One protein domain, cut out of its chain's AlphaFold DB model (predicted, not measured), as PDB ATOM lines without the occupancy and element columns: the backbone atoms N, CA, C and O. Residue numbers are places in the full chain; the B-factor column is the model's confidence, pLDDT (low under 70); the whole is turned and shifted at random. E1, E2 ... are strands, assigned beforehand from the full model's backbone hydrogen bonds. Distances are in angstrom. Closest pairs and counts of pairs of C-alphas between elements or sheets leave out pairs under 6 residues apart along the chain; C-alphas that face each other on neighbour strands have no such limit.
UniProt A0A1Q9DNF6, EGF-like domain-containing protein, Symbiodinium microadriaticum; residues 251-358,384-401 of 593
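AT A GLANCE: This is residues 251 to 358 and 384 to 401 of the 593 residues of the protein "EGF-like domain-containing protein" of Symbiodinium microadriaticum (UniProt A0A1Q9DNF6). The domain is an elongated sandwich, two antiparallel sheets face to face, with the strands of E3, E2, E5 and E7 making one layer and those of E4, E1 and E6 the other. The strands of the two layers run at 14 degrees to each other, and the layers come near each other at one end, where the C-alphas of Val 333 in E5 and Ala 345 in E6 are 6.9 A apart and those of Gly 274 in E1 and Tyr 280 in E2 are 7.0 A apart. The printed part has 126 residues with no named helix and seven named strands, E1 to E7 in order along the chain, and its class is all strand. It is only just compact, close to loose, with a radius of gyration of the C-alphas of 16.2 A and spans of 50 by 27 by 25 A.

HOW THE PARTS SIT: Residues 251 to 252 form a short parallel pairing with residues 394 to 395 of E7, residues 392 to 399. E1, residues 265 to 274, is the inner strand of the sheet E4 - E1 - E6, between E4, residues 313 to 318, and E6, residues 345 to 354. N 268 and O 315 are 2.9 A apart across E1 and E4, and N 269 and O 350 are 2.9 A apart across E1 and E6, within hydrogen-bond range. E2, residues 278 to 288, and E3, residues 291 to 300, are a hairpin, with N 284 and O 295 2.9 A apart. E2 is also the antiparallel neighbour of E5, residues 324 to 335, where N 283 and O 330 are 2.9 A apart. E5 is the antiparallel neighbour of E7, where N 327 and O 396 are 2.9 A apart. The sheet E3 - E2 - E5 - E7 is twisted, with E3 and E7 as edge strands. Between the sheets, the closest C-alphas of E5 and E6 are those of Val 333 and Ala 345, 6.9 A apart.

IN THESE COORDINATES: E1 begins at C-alpha 265, (142.160, 109.622, 179.668), and is 29.2 A long. E2 is 32.3 A, E3 is 30.4 A and E4 is 16.8 A long. E5, the longest strand with 12 residues, is 36.3 A long and ends at C-alpha 335, (140.271, 136.978, 156.025). E6 is 28.7 A long. E7 is 23.2 A long and ends at C-alpha 399, (138.815, 119.772, 189.065).

THE WHOLE: The two C-alphas farthest apart, those of Glu 339 and Asn 358, are 50.8 A apart. Residues 359 to 383 are not printed, and C-alphas 358 and 384 are 34.9 A apart across the cut. The link from E3 to E4, 12 residues, is long. The mean pLDDT of the printed part is 72.1; residues 251 to 262, 303 to 311, 356 to 358, 384 to 395 and 397 to 401 are under 70.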
ATOM      1  N   VAL A 251     136.358 135.085 178.019       27.11
ATOM      2  CA  VAL A 251     135.167 134.787 178.819       27.11
ATOM      3  C   VAL A 251     135.332 133.396 179.433       27.11
ATOM      4  O   VAL A 251     135.032 132.365 178.828       27.11
ATOM      5  N   THR A 252     135.848 133.369 180.661       35.38
ATOM      6  CA  THR A 252     136.065 132.138 181.429       35.38
ATOM      7  C   THR A 252     134.726 131.490 181.786       35.38
ATOM      8  O   THR A 252     133.938 132.068 182.533       35.38
ATOM      9  N   THR A 253     134.472 130.279 181.289       32.16
ATOM     10  CA  THR A 253     133.217 129.539 181.490       32.16
ATOM     11  C   THR A 253     133.477 128.340 182.404       32.16
ATOM     12  O   THR A 253     133.675 127.209 181.964       32.16
ATOM     13  N   GLN A 254     133.524 128.599 183.714       34.69
ATOM     14  CA  GLN A 254     133.875 127.592 184.718       34.69
ATOM     15  C   GLN A 254     132.792 126.502 184.851       34.69
ATOM     16  O   GLN A 254     131.845 126.627 185.628       34.69
ATOM     17  N   ILE A 255     132.965 125.407 184.113       35.00
ATOM     18  CA  ILE A 255     132.147 124.193 184.206       35.00
ATOM     19  C   ILE A 255     132.773 123.252 185.238       35.00
ATOM     20  O   ILE A 255     133.762 122.576 184.967       35.00
ATOM     21  N   THR A 256     132.193 123.237 186.438       38.66
ATOM     22  CA  THR A 256     132.642 122.403 187.561       38.66
ATOM     23  C   THR A 256     131.882 121.072 187.562       38.66
ATOM     24  O   THR A 256     130.881 120.934 188.264       38.66
ATOM     25  N   ASP A 257     132.331 120.115 186.748       46.16
ATOM     26  CA  ASP A 257     131.833 118.730 186.777       46.16
ATOM     27  C   ASP A 257     132.474 117.933 187.941       46.16
ATOM     28  O   ASP A 257     133.448 118.377 188.564       46.16
ATOM     29  N   THR A 258     131.916 116.768 188.265       45.66
ATOM     30  CA  THR A 258     132.429 115.856 189.299       45.66
ATOM     31  C   THR A 258     133.861 115.379 189.006       45.66
ATOM     32  O   THR A 258     134.205 115.158 187.850       45.66
ATOM     33  N   PRO A 259     134.710 115.205 190.041       48.12
ATOM     34  CA  PRO A 259     136.143 114.965 189.874       48.12
ATOM     35  C   PRO A 259     136.477 113.609 189.221       48.12
ATOM     36  O   PRO A 259     136.160 112.573 189.812       48.12
ATOM     37  N   PRO A 260     137.217 113.604 188.094       55.34
ATOM     38  CA  PRO A 260     137.819 112.404 187.511       55.34
ATOM     39  C   PRO A 260     138.667 111.589 188.488       55.34
ATOM     40  O   PRO A 260     139.343 112.137 189.371       55.34
ATOM     41  N   SER A 261     138.717 110.276 188.261       60.12
ATOM     42  CA  SER A 261     139.717 109.403 188.880       60.12
ATOM     43  C   SER A 261     141.113 109.643 188.293       60.12
ATOM     44  O   SER A 261     141.274 109.864 187.095       60.12
ATOM     45  N   SER A 262     142.155 109.545 189.124       58.97
ATOM     46  CA  SER A 262     143.549 109.579 188.660       58.97
ATOM     47  C   SER A 262     143.833 108.419 187.695       58.97
ATOM     48  O   SER A 262     143.626 107.262 188.071       58.97
ATOM     49  N   GLY A 263     144.341 108.705 186.491       70.50
ATOM     50  CA  GLY A 263     144.550 107.691 185.447       70.50
ATOM     51  C   GLY A 263     143.355 107.471 184.508       70.50
ATOM     52  O   GLY A 263     143.251 106.404 183.894       70.50
ATOM     53  N   SER A 264     142.463 108.459 184.395       76.12
ATOM     54  CA  SER A 264     141.492 108.577 183.301       76.12
ATOM     55  C   SER A 264     142.079 109.351 182.115       76.12
ATOM     56  O   SER A 264     142.791 110.342 182.300       76.12
ATOM     57  N   LEU A 265     141.744 108.936 180.892       80.25
ATOM     58  CA  LEU A 265     142.160 109.622 179.668       80.25
ATOM     59  C   LEU A 265     141.074 110.616 179.270       80.25
ATOM     60  O   LEU A 265     139.938 110.215 179.017       80.25
ATOM     61  N   TRP A 266     141.411 111.900 179.202       79.19
ATOM     62  CA  TRP A 266     140.481 112.909 178.704       79.19
ATOM     63  C   TRP A 266     140.617 113.044 177.199       79.19
ATOM     64  O   TRP A 266     141.719 113.220 176.685       79.19
ATOM     65  N   VAL A 267     139.495 112.956 176.498       79.88
ATOM     66  CA  VAL A 267     139.433 113.087 175.046       79.88
ATOM     67  C   VAL A 267     138.653 114.346 174.713       79.88
ATOM     68  O   VAL A 267     137.543 114.547 175.204       79.88
ATOM     69  N   VAL A 268     139.260 115.202 173.897       82.12
ATOM     70  CA  VAL A 268     138.628 116.398 173.345       82.12
ATOM     71  C   VAL A 268     138.498 116.187 171.846       82.12
ATOM     72  O   VAL A 268     139.495 116.110 171.127       82.12
ATOM     73  N   GLU A 269     137.259 116.079 171.393       85.62
ATOM     74  CA  GLU A 269     136.872 116.120 169.990       85.62
ATOM     75  C   GLU A 269     136.388 117.536 169.672       85.62
ATOM     76  O   GLU A 269     135.638 118.141 170.444       85.62
ATOM     77  N   TYR A 270     136.798 118.088 168.535       86.44
ATOM     78  CA  TYR A 270     136.229 119.333 168.037       86.44
ATOM     79  C   TYR A 270     135.970 119.288 166.534       86.44
ATOM     80  O   TYR A 270     136.648 118.601 165.766       86.44
ATOM     81  N   ASN A 271     134.971 120.061 166.128       84.56
ATOM     82  CA  ASN A 271     134.583 120.288 164.746       84.56
ATOM     83  C   ASN A 271     134.611 121.802 164.507       84.56
ATOM     84  O   ASN A 271     133.892 122.545 165.175       84.56
ATOM     85  N   ALA A 272     135.475 122.254 163.596       80.56
ATOM     86  CA  ALA A 272     135.638 123.662 163.251       80.56
ATOM     87  C   ALA A 272     135.265 123.888 161.780       80.56
ATOM     88  O   ALA A 272     135.939 123.392 160.879       80.56
ATOM     89  N   THR A 273     134.207 124.661 161.535       79.75
ATOM     90  CA  THR A 273     133.745 125.035 160.189       79.75
ATOM     91  C   THR A 273     133.907 126.537 159.974       79.75
ATOM     92  O   THR A 273     133.333 127.345 160.700       79.75
ATOM     93  N   GLY A 274     134.697 126.923 158.969       77.56
ATOM     94  CA  GLY A 274     134.821 128.308 158.500       77.56
ATOM     95  C   GLY A 274     133.999 128.529 157.230       77.56
ATOM     96  O   GLY A 274     134.011 127.681 156.340       77.56
ATOM     97  N   GLN A 275     133.285 129.651 157.133       79.81
ATOM     98  CA  GLN A 275     132.517 129.999 155.931       79.81
ATOM     99  C   GLN A 275     133.363 130.783 154.914       79.81
ATOM    100  O   GLN A 275     134.169 131.619 155.302       79.81
ATOM    101  N   ASN A 276     133.128 130.547 153.618       70.69
ATOM    102  CA  ASN A 276     133.473 131.421 152.483       70.69
ATOM    103  C   ASN A 276     134.841 132.136 152.555       70.69
ATOM    104  O   ASN A 276     134.895 133.360 152.640       70.69
ATOM    105  N   GLY A 277     135.955 131.401 152.486       76.38
ATOM    106  CA  GLY A 277     137.286 132.027 152.478       76.38
ATOM    107  C   GLY A 277     137.749 132.605 153.826       76.38
ATOM    108  O   GLY A 277     138.746 133.327 153.878       76.38
ATOM    109  N   ALA A 278     137.078 132.274 154.929       81.62
ATOM    110  CA  ALA A 278     137.621 132.447 156.271       81.62
ATOM    111  C   ALA A 278     138.762 131.449 156.517       81.62
ATOM    112  O   ALA A 278     138.588 130.251 156.309       81.62
ATOM    113  N   ALA A 279     139.896 131.893 157.052       84.62
ATOM    114  CA  ALA A 279     140.859 130.996 157.690       84.62
ATOM    115  C   ALA A 279     140.766 131.138 159.211       84.62
ATOM    116  O   ALA A 279     140.512 132.225 159.737       84.62
ATOM    117  N   TYR A 280     140.974 130.037 159.930       87.31
ATOM    118  CA  TYR A 280     140.945 130.017 161.388       87.31
ATOM    119  C   TYR A 280     142.292 129.591 161.967       87.31
ATOM    120  O   TYR A 280     142.984 128.711 161.451       87.31
ATOM    121  N   GLN A 281     142.655 130.214 163.083       90.19
ATOM    122  CA  GLN A 281     143.783 129.846 163.923       90.19
ATOM    123  C   GLN A 281     143.248 129.593 165.334       90.19
ATOM    124  O   GLN A 281     142.719 130.502 165.976       90.19
ATOM    125  N   MET A 282     143.395 128.361 165.820       90.81
ATOM    126  CA  MET A 282     142.980 127.965 167.166       90.81
ATOM    127  C   MET A 282     144.207 127.706 168.030       90.81
ATOM    128  O   MET A 282     145.092 126.933 167.660       90.81
ATOM    129  N   LEU A 283     144.261 128.355 169.190       91.75
ATOM    130  CA  LEU A 283     145.276 128.129 170.210       91.75
ATOM    131  C   LEU A 283     144.633 127.392 171.387       91.75
ATOM    132  O   LEU A 283     143.897 127.987 172.174       91.75
ATOM    133  N   PHE A 284     144.929 126.100 171.502       91.69
ATOM    134  CA  PHE A 284     144.541 125.268 172.636       91.69
ATOM    135  C   PHE A 284     145.640 125.357 173.694       91.69
ATOM    136  O   PHE A 284     146.756 124.889 173.473       91.69
ATOM    137  N   LYS A 285     145.343 125.948 174.849       92.62
ATOM    138  CA  LYS A 285     146.235 126.050 176.009       92.62
ATOM    139  C   LYS A 285     145.648 125.224 177.151       92.62
ATOM    140  O   LYS A 285     144.593 125.566 177.678       92.62
ATOM    141  N   PHE A 286     146.319 124.143 177.527       91.62
ATOM    142  CA  PHE A 286     145.900 123.254 178.607       91.62
ATOM    143  C   PHE A 286     146.833 123.427 179.808       91.62
ATOM    144  O   PHE A 286     148.037 123.227 179.687       91.62
ATOM    145  N   GLU A 287     146.296 123.827 180.956       93.12
ATOM    146  CA  GLU A 287     147.058 124.141 182.170       93.12
ATOM    147  C   GLU A 287     146.638 123.225 183.313       93.12
ATOM    148  O   GLU A 287     145.455 123.157 183.624       93.12
ATOM    149  N   GLY A 288     147.579 122.551 183.970       92.62
ATOM    150  CA  GLY A 288     147.276 121.687 185.111       92.62
ATOM    151  C   GLY A 288     148.473 121.431 186.029       92.62
ATOM    152  O   GLY A 288     149.516 122.071 185.877       92.62
ATOM    153  N   PRO A 289     148.357 120.477 186.974       87.38
ATOM    154  CA  PRO A 289     149.445 120.106 187.883       87.38
ATOM    155  C   PRO A 289     150.695 119.597 187.151       87.38
ATOM    156  O   PRO A 289     151.810 119.809 187.615       87.38
ATOM    157  N   ASP A 290     150.502 118.977 185.982       87.38
ATOM    158  CA  ASP A 290     151.566 118.492 185.090       87.38
ATOM    159  C   ASP A 290     152.251 119.615 184.274       87.38
ATOM    160  O   ASP A 290     153.146 119.346 183.474       87.38
ATOM    161  N   GLY A 291     151.837 120.875 184.460       91.00
ATOM    162  CA  GLY A 291     152.333 122.050 183.742       91.00
ATOM    163  C   GLY A 291     151.375 122.563 182.660       91.00
ATOM    164  O   GLY A 291     150.186 122.240 182.638       91.00
ATOM    165  N   THR A 292     151.902 123.397 181.760       91.56
ATOM    166  CA  THR A 292     151.152 123.980 180.636       91.56
ATOM    167  C   THR A 292     151.552 123.308 179.328       91.56
ATOM    168  O   THR A 292     152.706 123.392 178.911       91.56
ATOM    169  N   GLN A 293     150.588 122.698 178.645       89.00
ATOM    170  CA  GLN A 293     150.709 122.275 177.252       89.00
ATOM    171  C   GLN A 293     150.025 123.305 176.349       89.00
ATOM    172  O   GLN A 293     149.081 123.990 176.753       89.00
ATOM    173  N   THR A 294     150.509 123.476 175.123       90.88
ATOM    174  CA  THR A 294     149.905 124.415 174.172       90.88
ATOM    175  C   THR A 294     150.085 123.920 172.748       90.88
ATOM    176  O   THR A 294     151.207 123.653 172.318       90.88
ATOM    177  N   TRP A 295     148.982 123.836 172.010       89.00
ATOM    178  CA  TRP A 295     148.956 123.484 170.597       89.00
ATOM    179  C   TRP A 295     148.305 124.583 169.775       89.00
ATOM    180  O   TRP A 295     147.361 125.244 170.207       89.00
ATOM    181  N   LEU A 296     148.835 124.759 168.570       90.88
ATOM    182  CA  LEU A 296     148.338 125.713 167.598       90.88
ATOM    183  C   LEU A 296     147.870 124.960 166.360       90.88
ATOM    184  O   LEU A 296     148.689 124.381 165.648       90.88
ATOM    185  N   GLU A 297     146.576 125.028 166.078       89.38
ATOM    186  CA  GLU A 297     146.017 124.584 164.808       89.38
ATOM    187  C   GLU A 297     145.753 125.775 163.880       89.38
ATOM    188  O   GLU A 297     145.470 126.895 164.317       89.38
ATOM    189  N   ARG A 298     145.850 125.518 162.574       86.19
ATOM    190  CA  ARG A 298     145.392 126.405 161.509       86.19
ATOM    191  C   ARG A 298     144.578 125.590 160.513       86.19
ATOM    192  O   ARG A 298     145.058 124.553 160.060       86.19
ATOM    193  N   GLY A 299     143.399 126.081 160.158       83.56
ATOM    194  CA  GLY A 299     142.586 125.551 159.070       83.56
ATOM    195  C   GLY A 299     142.292 126.644 158.053       83.56
ATOM    196  O   GLY A 299     142.062 127.800 158.416       83.56
ATOM    197  N   LEU A 300     142.304 126.281 156.775       79.75
ATOM    198  CA  LEU A 300     141.728 127.107 155.721       79.75
ATOM    199  C   LEU A 300     140.275 126.671 155.560       79.75
ATOM    200  O   LEU A 300     140.014 125.487 155.343       79.75
ATOM    201  N   GLY A 301     139.342 127.608 155.688       75.06
ATOM    202  CA  GLY A 301     137.976 127.377 155.253       75.06
ATOM    203  C   GLY A 301     137.944 127.213 153.730       75.06
ATOM    204  O   GLY A 301     138.747 127.835 153.032       75.06
ATOM    205  N   PRO A 302     137.045 126.369 153.207       70.00
ATOM    206  CA  PRO A 302     136.890 126.126 151.776       70.00
ATOM    207  C   PRO A 302     136.648 127.410 150.972       70.00
ATOM    208  O   PRO A 302     135.982 128.353 151.408       70.00
ATOM    209  N   ASP A 303     137.166 127.407 149.745       62.00
ATOM    210  CA  ASP A 303     137.268 128.597 148.901       62.00
ATOM    211  C   ASP A 303     135.922 129.129 148.370       62.00
ATOM    212  O   ASP A 303     135.851 130.304 148.001       62.00
ATOM    213  N   SER A 304     134.885 128.280 148.286       44.62
ATOM    214  CA  SER A 304     133.624 128.595 147.582       44.62
ATOM    215  C   SER A 304     132.357 127.832 148.020       44.62
ATOM    216  O   SER A 304     131.289 128.096 147.474       44.62
ATOM    217  N   GLU A 305     132.424 126.927 149.003       48.72
ATOM    218  CA  GLU A 305     131.273 126.117 149.439       48.72
ATOM    219  C   GLU A 305     131.339 125.835 150.945       48.72
ATOM    220  O   GLU A 305     132.431 125.763 151.499       48.72
ATOM    221  N   VAL A 306     130.206 125.648 151.634       44.84
ATOM    222  CA  VAL A 306     130.214 125.285 153.067       44.84
ATOM    223  C   VAL A 306     130.513 123.790 153.210       44.84
ATOM    224  O   VAL A 306     129.606 122.965 153.325       44.84
ATOM    225  N   VAL A 307     131.800 123.439 153.198       39.44
ATOM    226  CA  VAL A 307     132.264 122.070 153.462       39.44
ATOM    227  C   VAL A 307     131.949 121.714 154.912       39.44
ATOM    228  O   VAL A 307     132.618 122.137 155.851       39.44
ATOM    229  N   THR A 308     130.899 120.912 155.075       43.28
ATOM    230  CA  THR A 308     130.498 120.303 156.350       43.28
ATOM    231  C   THR A 308     131.373 119.106 156.733       43.28
ATOM    232  O   THR A 308     131.287 118.639 157.865       43.28
ATOM    233  N   ASP A 309     132.268 118.664 155.839       41.38
ATOM    234  CA  ASP A 309     133.305 117.652 156.092       41.38
ATOM    235  C   ASP A 309     134.487 118.209 156.914       41.38
ATOM    236  O   ASP A 309     135.671 118.017 156.625       41.38
ATOM    237  N   ALA A 310     134.155 118.929 157.986       58.56
ATOM    238  CA  ALA A 310     135.064 119.181 159.088       58.56
ATOM    239  C   ALA A 310     135.237 117.868 159.868       58.56
ATOM    240  O   ALA A 310     134.605 117.646 160.902       58.56
ATOM    241  N   THR A 311     136.072 116.981 159.319       65.12
ATOM    242  CA  THR A 311     136.486 115.713 159.937       65.12
ATOM    243  C   THR A 311     136.834 115.938 161.416       65.12
ATOM    244  O   THR A 311     137.772 116.690 161.697       65.12
ATOM    245  N   PRO A 312     136.091 115.339 162.374       73.56
ATOM    246  CA  PRO A 312     136.261 115.644 163.790       73.56
ATOM    247  C   PRO A 312     137.684 115.366 164.265       73.56
ATOM    248  O   PRO A 312     138.223 114.266 164.095       73.56
ATOM    249  N   ARG A 313     138.315 116.376 164.861       77.19
ATOM    250  CA  ARG A 313     139.704 116.291 165.310       77.19
ATOM    251  C   ARG A 313     139.733 115.960 166.784       77.19
ATOM    252  O   ARG A 313     139.246 116.710 167.622       77.19
ATOM    253  N   THR A 314     140.311 114.804 167.073       78.56
ATOM    254  CA  THR A 314     140.317 114.201 168.401       78.56
ATOM    255  C   THR A 314     141.726 114.224 168.969       78.56
ATOM    256  O   THR A 314     142.658 113.735 168.330       78.56
ATOM    257  N   PHE A 315     141.888 114.747 170.183       81.50
ATOM    258  CA  PHE A 315     143.134 114.636 170.933       81.50
ATOM    259  C   PHE A 315     142.915 114.117 172.348       81.50
ATOM    260  O   PHE A 315     141.878 114.347 172.968       81.50
ATOM    261  N   ALA A 316     143.919 113.402 172.852       82.00
ATOM    262  CA  ALA A 316     143.873 112.731 174.139       82.00
ATOM    263  C   ALA A 316     144.898 113.343 175.104       82.00
ATOM    264  O   ALA A 316     146.083 113.452 174.783       82.00
ATOM    265  N   LEU A 317     144.436 113.734 176.289       82.44
ATOM    266  CA  LEU A 317     145.222 114.344 177.355       82.44
ATOM    267  C   LEU A 317     145.370 113.344 178.517       82.44
ATOM    268  O   LEU A 317     144.377 113.041 179.189       82.44
ATOM    269  N   PRO A 318     146.580 112.813 178.778       76.00
ATOM    270  CA  PRO A 318     146.819 111.933 179.918       76.00
ATOM    271  C   PRO A 318     146.862 112.750 181.217       76.00
ATOM    272  O   PRO A 318     147.803 113.513 181.445       76.00
ATOM    273  N   LEU A 319     145.847 112.594 182.074       82.94
ATOM    274  CA  LEU A 319     145.786 113.271 183.374       82.94
ATOM    275  C   LEU A 319     146.477 112.409 184.438       82.94
ATOM    276  O   LEU A 319     145.878 111.508 185.034       82.94
ATOM    277  N   ASN A 320     147.772 112.660 184.633       79.50
ATOM    278  CA  ASN A 320     148.630 111.828 185.479       79.50
ATOM    279  C   ASN A 320     148.536 112.175 186.973       79.50
ATOM    280  O   ASN A 320     148.821 111.323 187.814       79.50
ATOM    281  N   ASN A 321     148.149 113.408 187.312       82.56
ATOM    282  CA  ASN A 321     148.160 113.929 188.677       82.56
ATOM    283  C   ASN A 321     146.790 114.450 189.127       82.56
ATOM    284  O   ASN A 321     145.939 114.834 188.331       82.56
ATOM    285  N   ALA A 322     146.584 114.486 190.444       83.44
ATOM    286  CA  ALA A 322     145.390 115.079 191.032       83.44
ATOM    287  C   ALA A 322     145.530 116.606 191.165       83.44
ATOM    288  O   ALA A 322     146.588 117.117 191.537       83.44
ATOM    289  N   GLY A 323     144.445 117.328 190.901       86.06
ATOM    290  CA  GLY A 323     144.374 118.787 190.883       86.06
ATOM    291  C   GLY A 323     143.429 119.328 189.804       86.06
ATOM    292  O   GLY A 323     142.681 118.582 189.165       86.06
ATOM    293  N   SER A 324     143.440 120.651 189.621       88.06
ATOM    294  CA  SER A 324     142.575 121.337 188.657       88.06
ATOM    295  C   SER A 324     143.285 121.557 187.323       88.06
ATOM    296  O   SER A 324     144.425 122.024 187.295       88.06
ATOM    297  N   TYR A 325     142.595 121.226 186.237       87.75
ATOM    298  CA  TYR A 325     143.028 121.359 184.855       87.75
ATOM    299  C   TYR A 325     142.126 122.366 184.132       87.75
ATOM    300  O   TYR A 325     140.903 122.244 184.158       87.75
ATOM    301  N   THR A 326     142.714 123.352 183.460       90.00
ATOM    302  CA  THR A 326     141.997 124.355 182.666       90.00
ATOM    303  C   THR A 326     142.353 124.225 181.190       90.00
ATOM    304  O   THR A 326     143.499 124.447 180.803       90.00
ATOM    305  N   LEU A 327     141.364 123.902 180.355       88.81
ATOM    306  CA  LEU A 327     141.467 124.001 178.901       88.81
ATOM    307  C   LEU A 327     140.994 125.389 178.477       88.81
ATOM    308  O   LEU A 327     139.834 125.732 178.672       88.81
ATOM    309  N   THR A 328     141.875 126.173 177.874       90.56
ATOM    310  CA  THR A 328     141.554 127.462 177.261       90.56
ATOM    311  C   THR A 328     141.723 127.355 175.754       90.56
ATOM    312  O   THR A 328     142.787 126.967 175.281       90.56
ATOM    313  N   VAL A 329     140.688 127.706 174.995       89.44
ATOM    314  CA  VAL A 329     140.705 127.727 173.530       89.44
ATOM    315  C   VAL A 329     140.499 129.164 173.069       89.44
ATOM    316  O   VAL A 329     139.420 129.730 173.255       89.44
ATOM    317  N   SER A 330     141.540 129.769 172.498       90.81
ATOM    318  CA  SER A 330     141.455 131.077 171.838       90.81
ATOM    319  C   SER A 330     141.284 130.876 170.338       90.81
ATOM    320  O   SER A 330     142.148 130.281 169.690       90.81
ATOM    321  N   ILE A 331     140.181 131.381 169.791       88.50
ATOM    322  CA  ILE A 331     139.846 131.300 168.368       88.50
ATOM    323  C   ILE A 331     140.072 132.678 167.742       88.50
ATOM    324  O   ILE A 331     139.471 133.671 168.167       88.50
ATOM    325  N   GLY A 332     140.937 132.730 166.729       90.00
ATOM    326  CA  GLY A 332     141.097 133.870 165.828       90.00
ATOM    327  C   GLY A 332     140.667 133.491 164.414       90.00
ATOM    328  O   GLY A 332     141.097 132.463 163.892       90.00
ATOM    329  N   VAL A 333     139.834 134.324 163.790       87.94
ATOM    330  CA  VAL A 333     139.391 134.162 162.396       87.94
ATOM    331  C   VAL A 333     139.930 135.329 161.581       87.94
ATOM    332  O   VAL A 333     139.783 136.486 161.976       87.94
ATOM    333  N   TYR A 334     140.571 135.023 160.457       86.69
ATOM    334  CA  TYR A 334     141.212 135.999 159.586       86.69
ATOM    335  C   TYR A 334     140.776 135.813 158.132       86.69
ATOM    336  O   TYR A 334     140.649 134.695 157.631       86.69
ATOM    337  N   ASP A 335     140.547 136.936 157.457       86.81
ATOM    338  CA  ASP A 335     140.271 136.978 156.025       86.81
ATOM    339  C   ASP A 335     141.585 136.726 155.267       86.81
ATOM    340  O   ASP A 335     142.476 137.578 155.279       86.81
ATOM    341  N   TYR A 336     141.746 135.549 154.647       82.00
ATOM    342  CA  TYR A 336     142.957 135.251 153.865       82.00
ATOM    343  C   TYR A 336     142.886 135.768 152.423       82.00
ATOM    344  O   TYR A 336     143.921 135.825 151.756       82.00
ATOM    345  N   LYS A 337     141.695 136.153 151.945       81.00
ATOM    346  CA  LYS A 337     141.486 136.720 150.605       81.00
ATOM    347  C   LYS A 337     141.606 138.248 150.600       81.00
ATOM    348  O   LYS A 337     141.924 138.837 149.570       81.00
ATOM    349  N   GLY A 338     141.411 138.883 151.756       81.31
ATOM    350  CA  GLY A 338     141.380 140.337 151.920       81.31
ATOM    351  C   GLY A 338     140.095 140.976 151.389       81.31
ATOM    352  O   GLY A 338     140.104 142.155 151.047       81.31
ATOM    353  N   GLU A 339     139.004 140.211 151.290       81.19
ATOM    354  CA  GLU A 339     137.740 140.655 150.680       81.19
ATOM    355  C   GLU A 339     136.895 141.549 151.610       81.19
ATOM    356  O   GLU A 339     135.947 142.192 151.160       81.19
ATOM    357  N   GLY A 340     137.257 141.650 152.895       72.62
ATOM    358  CA  GLY A 340     136.613 142.538 153.872       72.62
ATOM    359  C   GLY A 340     135.311 141.969 154.442       72.62
ATOM    360  O   GLY A 340     134.432 142.722 154.865       72.62
ATOM    361  N   GLY A 341     135.167 140.642 154.415       79.25
ATOM    362  CA  GLY A 341     133.942 139.933 154.782       79.25
ATOM    363  C   GLY A 341     133.725 139.757 156.290       79.25
ATOM    364  O   GLY A 341     134.658 139.695 157.090       79.25
ATOM    365  N   SER A 342     132.459 139.588 156.687       76.81
ATOM    366  CA  SER A 342     132.078 139.175 158.047       76.81
ATOM    367  C   SER A 342     132.263 137.661 158.239       76.81
ATOM    368  O   SER A 342     131.296 136.904 158.339       76.81
ATOM    369  N   HIS A 343     133.518 137.218 158.274       80.38
ATOM    370  CA  HIS A 343     133.894 135.804 158.364       80.38
ATOM    371  C   HIS A 343     133.531 135.164 159.707       80.38
ATOM    372  O   HIS A 343     134.144 135.460 160.732       80.38
ATOM    373  N   THR A 344     132.569 134.241 159.675       75.31
ATOM    374  CA  THR A 344     132.165 133.428 160.830       75.31
ATOM    375  C   THR A 344     132.832 132.055 160.768       75.31
ATOM    376  O   THR A 344     132.792 131.392 159.729       75.31
ATOM    377  N   ALA A 345     133.385 131.605 161.898       74.62
ATOM    378  CA  ALA A 345     133.739 130.208 162.118       74.62
ATOM    379  C   ALA A 345     132.986 129.666 163.339       74.62
ATOM    380  O   ALA A 345     132.963 130.315 164.386       74.62
ATOM    381  N   VAL A 346     132.386 128.484 163.201       78.50
ATOM    382  CA  VAL A 346     131.723 127.755 164.289       78.50
ATOM    383  C   VAL A 346     132.653 126.642 164.754       78.50
ATOM    384  O   VAL A 346     133.171 125.890 163.930       78.50
ATOM    385  N   VAL A 347     132.868 126.545 166.067       78.69
ATOM    386  CA  VAL A 347     133.727 125.526 166.684       78.69
ATOM    387  C   VAL A 347     132.948 124.801 167.777       78.69
ATOM    388  O   VAL A 347     132.797 125.306 168.889       78.69
ATOM    389  N   ASP A 348     132.459 123.607 167.464       83.19
ATOM    390  CA  ASP A 348     131.874 122.714 168.459       83.19
ATOM    391  C   ASP A 348     132.999 121.950 169.164       83.19
ATOM    392  O   ASP A 348     133.857 121.360 168.512       83.19
ATOM    393  N   ILE A 349     132.998 121.969 170.500       81.38
ATOM    394  CA  ILE A 349     133.995 121.305 171.351       81.38
ATOM    395  C   ILE A 349     133.259 120.334 172.271       81.38
ATOM    396  O   ILE A 349     132.462 120.759 173.112       81.38
ATOM    397  N   ILE A 350     133.549 119.044 172.128       85.88
ATOM    398  CA  ILE A 350     133.017 117.960 172.949       85.88
ATOM    399  C   ILE A 350     134.184 117.372 173.746       85.88
ATOM    400  O   ILE A 350     135.197 116.971 173.182       85.88
ATOM    401  N   ALA A 351     134.051 117.318 175.068       80.81
ATOM    402  CA  ALA A 351     135.038 116.693 175.940       80.81
ATOM    403  C   ALA A 351     134.388 115.533 176.695       80.81
ATOM    404  O   ALA A 351     133.286 115.687 177.224       80.81
ATOM    405  N   TRP A 352     135.064 114.387 176.765       85.81
ATOM    406  CA  TRP A 352     134.625 113.254 177.576       85.81
ATOM    407  C   TRP A 352     135.784 112.590 178.319       85.81
ATOM    408  O   TRP A 352     136.920 112.517 177.843       85.81
ATOM    409  N   GLU A 353     135.472 112.068 179.502       83.94
ATOM    410  CA  GLU A 353     136.370 111.214 180.269       83.94
ATOM    411  C   GLU A 353     136.246 109.763 179.786       83.94
ATOM    412  O   GLU A 353     135.142 109.225 179.669       83.94
ATOM    413  N   ILE A 354     137.379 109.101 179.554       82.06
ATOM    414  CA  ILE A 354     137.467 107.640 179.489       82.06
ATOM    415  C   ILE A 354     137.986 107.160 180.856       82.06
ATOM    416  O   ILE A 354     139.200 107.209 181.100       82.06
ATOM    417  N   PRO A 355     137.095 106.733 181.774       74.38
ATOM    418  CA  PRO A 355     137.496 106.331 183.114       74.38
ATOM    419  C   PRO A 355     138.333 105.049 183.082       74.38
ATOM    420  O   PRO A 355     138.031 104.108 182.350       74.38
ATOM    421  N   ASN A 356     139.360 104.985 183.934       63.69
ATOM    422  CA  ASN A 356     140.263 103.833 184.075       63.69
ATOM    423  C   ASN A 356     141.029 103.444 182.789       63.69
ATOM    424  O   ASN A 356     141.169 102.257 182.485       63.69
ATOM    425  N   SER A 357     141.609 104.407 182.062       53.88
ATOM    426  CA  SER A 357     142.425 104.120 180.863       53.88
ATOM    427  C   SER A 357     143.653 103.231 181.117       53.88
ATOM    428  O   SER A 357     144.199 102.664 180.176       53.88
ATOM    429  N   ASN A 358     144.027 103.007 182.383       46.44
ATOM    430  CA  ASN A 358     144.958 101.950 182.806       46.44
ATOM    431  C   ASN A 358     144.562 100.535 182.318       46.44
ATOM    432  O   ASN A 358     145.403  99.639 182.307       46.44
ATOM    433  N   SER A 384     124.325 128.196 175.418       25.84
ATOM    434  CA  SER A 384     124.594 128.961 174.198       25.84
ATOM    435  C   SER A 384     124.970 130.406 174.539       25.84
ATOM    436  O   SER A 384     124.178 131.106 175.175       25.84
ATOM    437  N   THR A 385     126.129 130.876 174.080       28.36
ATOM    438  CA  THR A 385     126.596 132.258 174.269       28.36
ATOM    439  C   THR A 385     127.087 132.847 172.948       28.36
ATOM    440  O   THR A 385     128.012 132.337 172.328       28.36
ATOM    441  N   SER A 386     126.447 133.931 172.506       27.03
ATOM    442  CA  SER A 386     126.786 134.656 171.275       27.03
ATOM    443  C   SER A 386     127.729 135.823 171.565       27.03
ATOM    444  O   SER A 386     127.461 136.607 172.480       27.03
ATOM    445  N   PHE A 387     128.774 135.990 170.755       37.03
ATOM    446  CA  PHE A 387     129.792 137.032 170.928       37.03
ATOM    447  C   PHE A 387     130.009 137.847 169.645       37.03
ATOM    448  O   PHE A 387     129.594 137.450 168.556       37.03
ATOM    449  N   SER A 388     130.642 139.016 169.781       31.97
ATOM    450  CA  SER A 388     130.934 139.933 168.673       31.97
ATOM    451  C   SER A 388     132.235 140.706 168.933       31.97
ATOM    452  O   SER A 388     132.220 141.906 169.216       31.97
ATOM    453  N   SER A 389     133.367 140.003 168.894       35.94
ATOM    454  CA  SER A 389     134.708 140.583 169.045       35.94
ATOM    455  C   SER A 389     135.757 139.836 168.216       35.94
ATOM    456  O   SER A 389     135.549 138.698 167.797       35.94
ATOM    457  N   SER A 390     136.888 140.505 167.981       57.00
ATOM    458  CA  SER A 390     138.005 140.092 167.113       57.00
ATOM    459  C   SER A 390     138.734 138.811 167.527       57.00
ATOM    460  O   SER A 390     139.385 138.170 166.706       57.00
ATOM    461  N   SER A 391     138.629 138.433 168.795       56.47
ATOM    462  CA  SER A 391     138.978 137.109 169.293       56.47
ATOM    463  C   SER A 391     137.933 136.675 170.314       56.47
ATOM    464  O   SER A 391     137.295 137.506 170.969       56.47
ATOM    465  N   THR A 392     137.737 135.362 170.419       63.75
ATOM    466  CA  THR A 392     136.941 134.742 171.484       63.75
ATOM    467  C   THR A 392     137.820 133.717 172.183       63.75
ATOM    468  O   THR A 392     138.363 132.822 171.536       63.75
ATOM    469  N   THR A 393     137.971 133.849 173.500       66.75
ATOM    470  CA  THR A 393     138.661 132.859 174.336       66.75
ATOM    471  C   THR A 393     137.653 132.206 175.271       66.75
ATOM    472  O   THR A 393     137.059 132.896 176.102       66.75
ATOM    473  N   VAL A 394     137.491 130.888 175.142       67.38
ATOM    474  CA  VAL A 394     136.631 130.049 175.986       67.38
ATOM    475  C   VAL A 394     137.519 129.208 176.899       67.38
ATOM    476  O   VAL A 394     138.360 128.455 176.413       67.38
ATOM    477  N   SER A 395     137.335 129.318 178.216       67.69
ATOM    478  CA  SER A 395     138.059 128.498 179.201       67.69
ATOM    479  C   SER A 395     137.112 127.585 179.974       67.69
ATOM    480  O   SER A 395     136.107 128.062 180.495       67.69
ATOM    481  N   PHE A 396     137.484 126.312 180.097       72.06
ATOM    482  CA  PHE A 396     136.827 125.242 180.855       72.06
ATOM    483  C   PHE A 396     137.754 124.804 182.001       72.06
ATOM    484  O   PHE A 396     138.951 124.669 181.760       72.06
ATOM    485  N   THR A 397     137.248 124.524 183.211       68.94
ATOM    486  CA  THR A 397     138.090 124.161 184.376       68.94
ATOM    487  C   THR A 397     137.577 122.907 185.092       68.94
ATOM    488  O   THR A 397     136.683 122.975 185.933       68.94
ATOM    489  N   ILE A 398     138.191 121.765 184.784       67.81
ATOM    490  CA  ILE A 398     137.916 120.448 185.372       67.81
ATOM    491  C   ILE A 398     138.717 120.323 186.672       67.81
ATOM    492  O   ILE A 398     139.929 120.516 186.668       67.81
ATOM    493  N   THR A 399     138.091 119.962 187.794       64.00
ATOM    494  CA  THR A 399     138.815 119.772 189.065       64.00
ATOM    495  C   THR A 399     138.784 118.315 189.490       64.00
ATOM    496  O   THR A 399     137.741 117.825 189.898       64.00
ATOM    497  N   THR A 400     139.928 117.630 189.426       61.16
ATOM    498  CA  THR A 400     140.092 116.262 189.947       61.16
ATOM    499  C   THR A 400     140.431 116.304 191.445       61.16
ATOM    500  O   THR A 400     141.084 117.240 191.917       61.16
ATOM    501  N   THR A 401     140.010 115.296 192.217       50.69
ATOM    502  CA  THR A 401     140.292 115.215 193.663       50.69
ATOM    503  C   THR A 401     140.641 113.793 194.086       50.69
ATOM    504  O   THR A 401     139.833 112.877 193.933       50.69
TER     505      THR A 401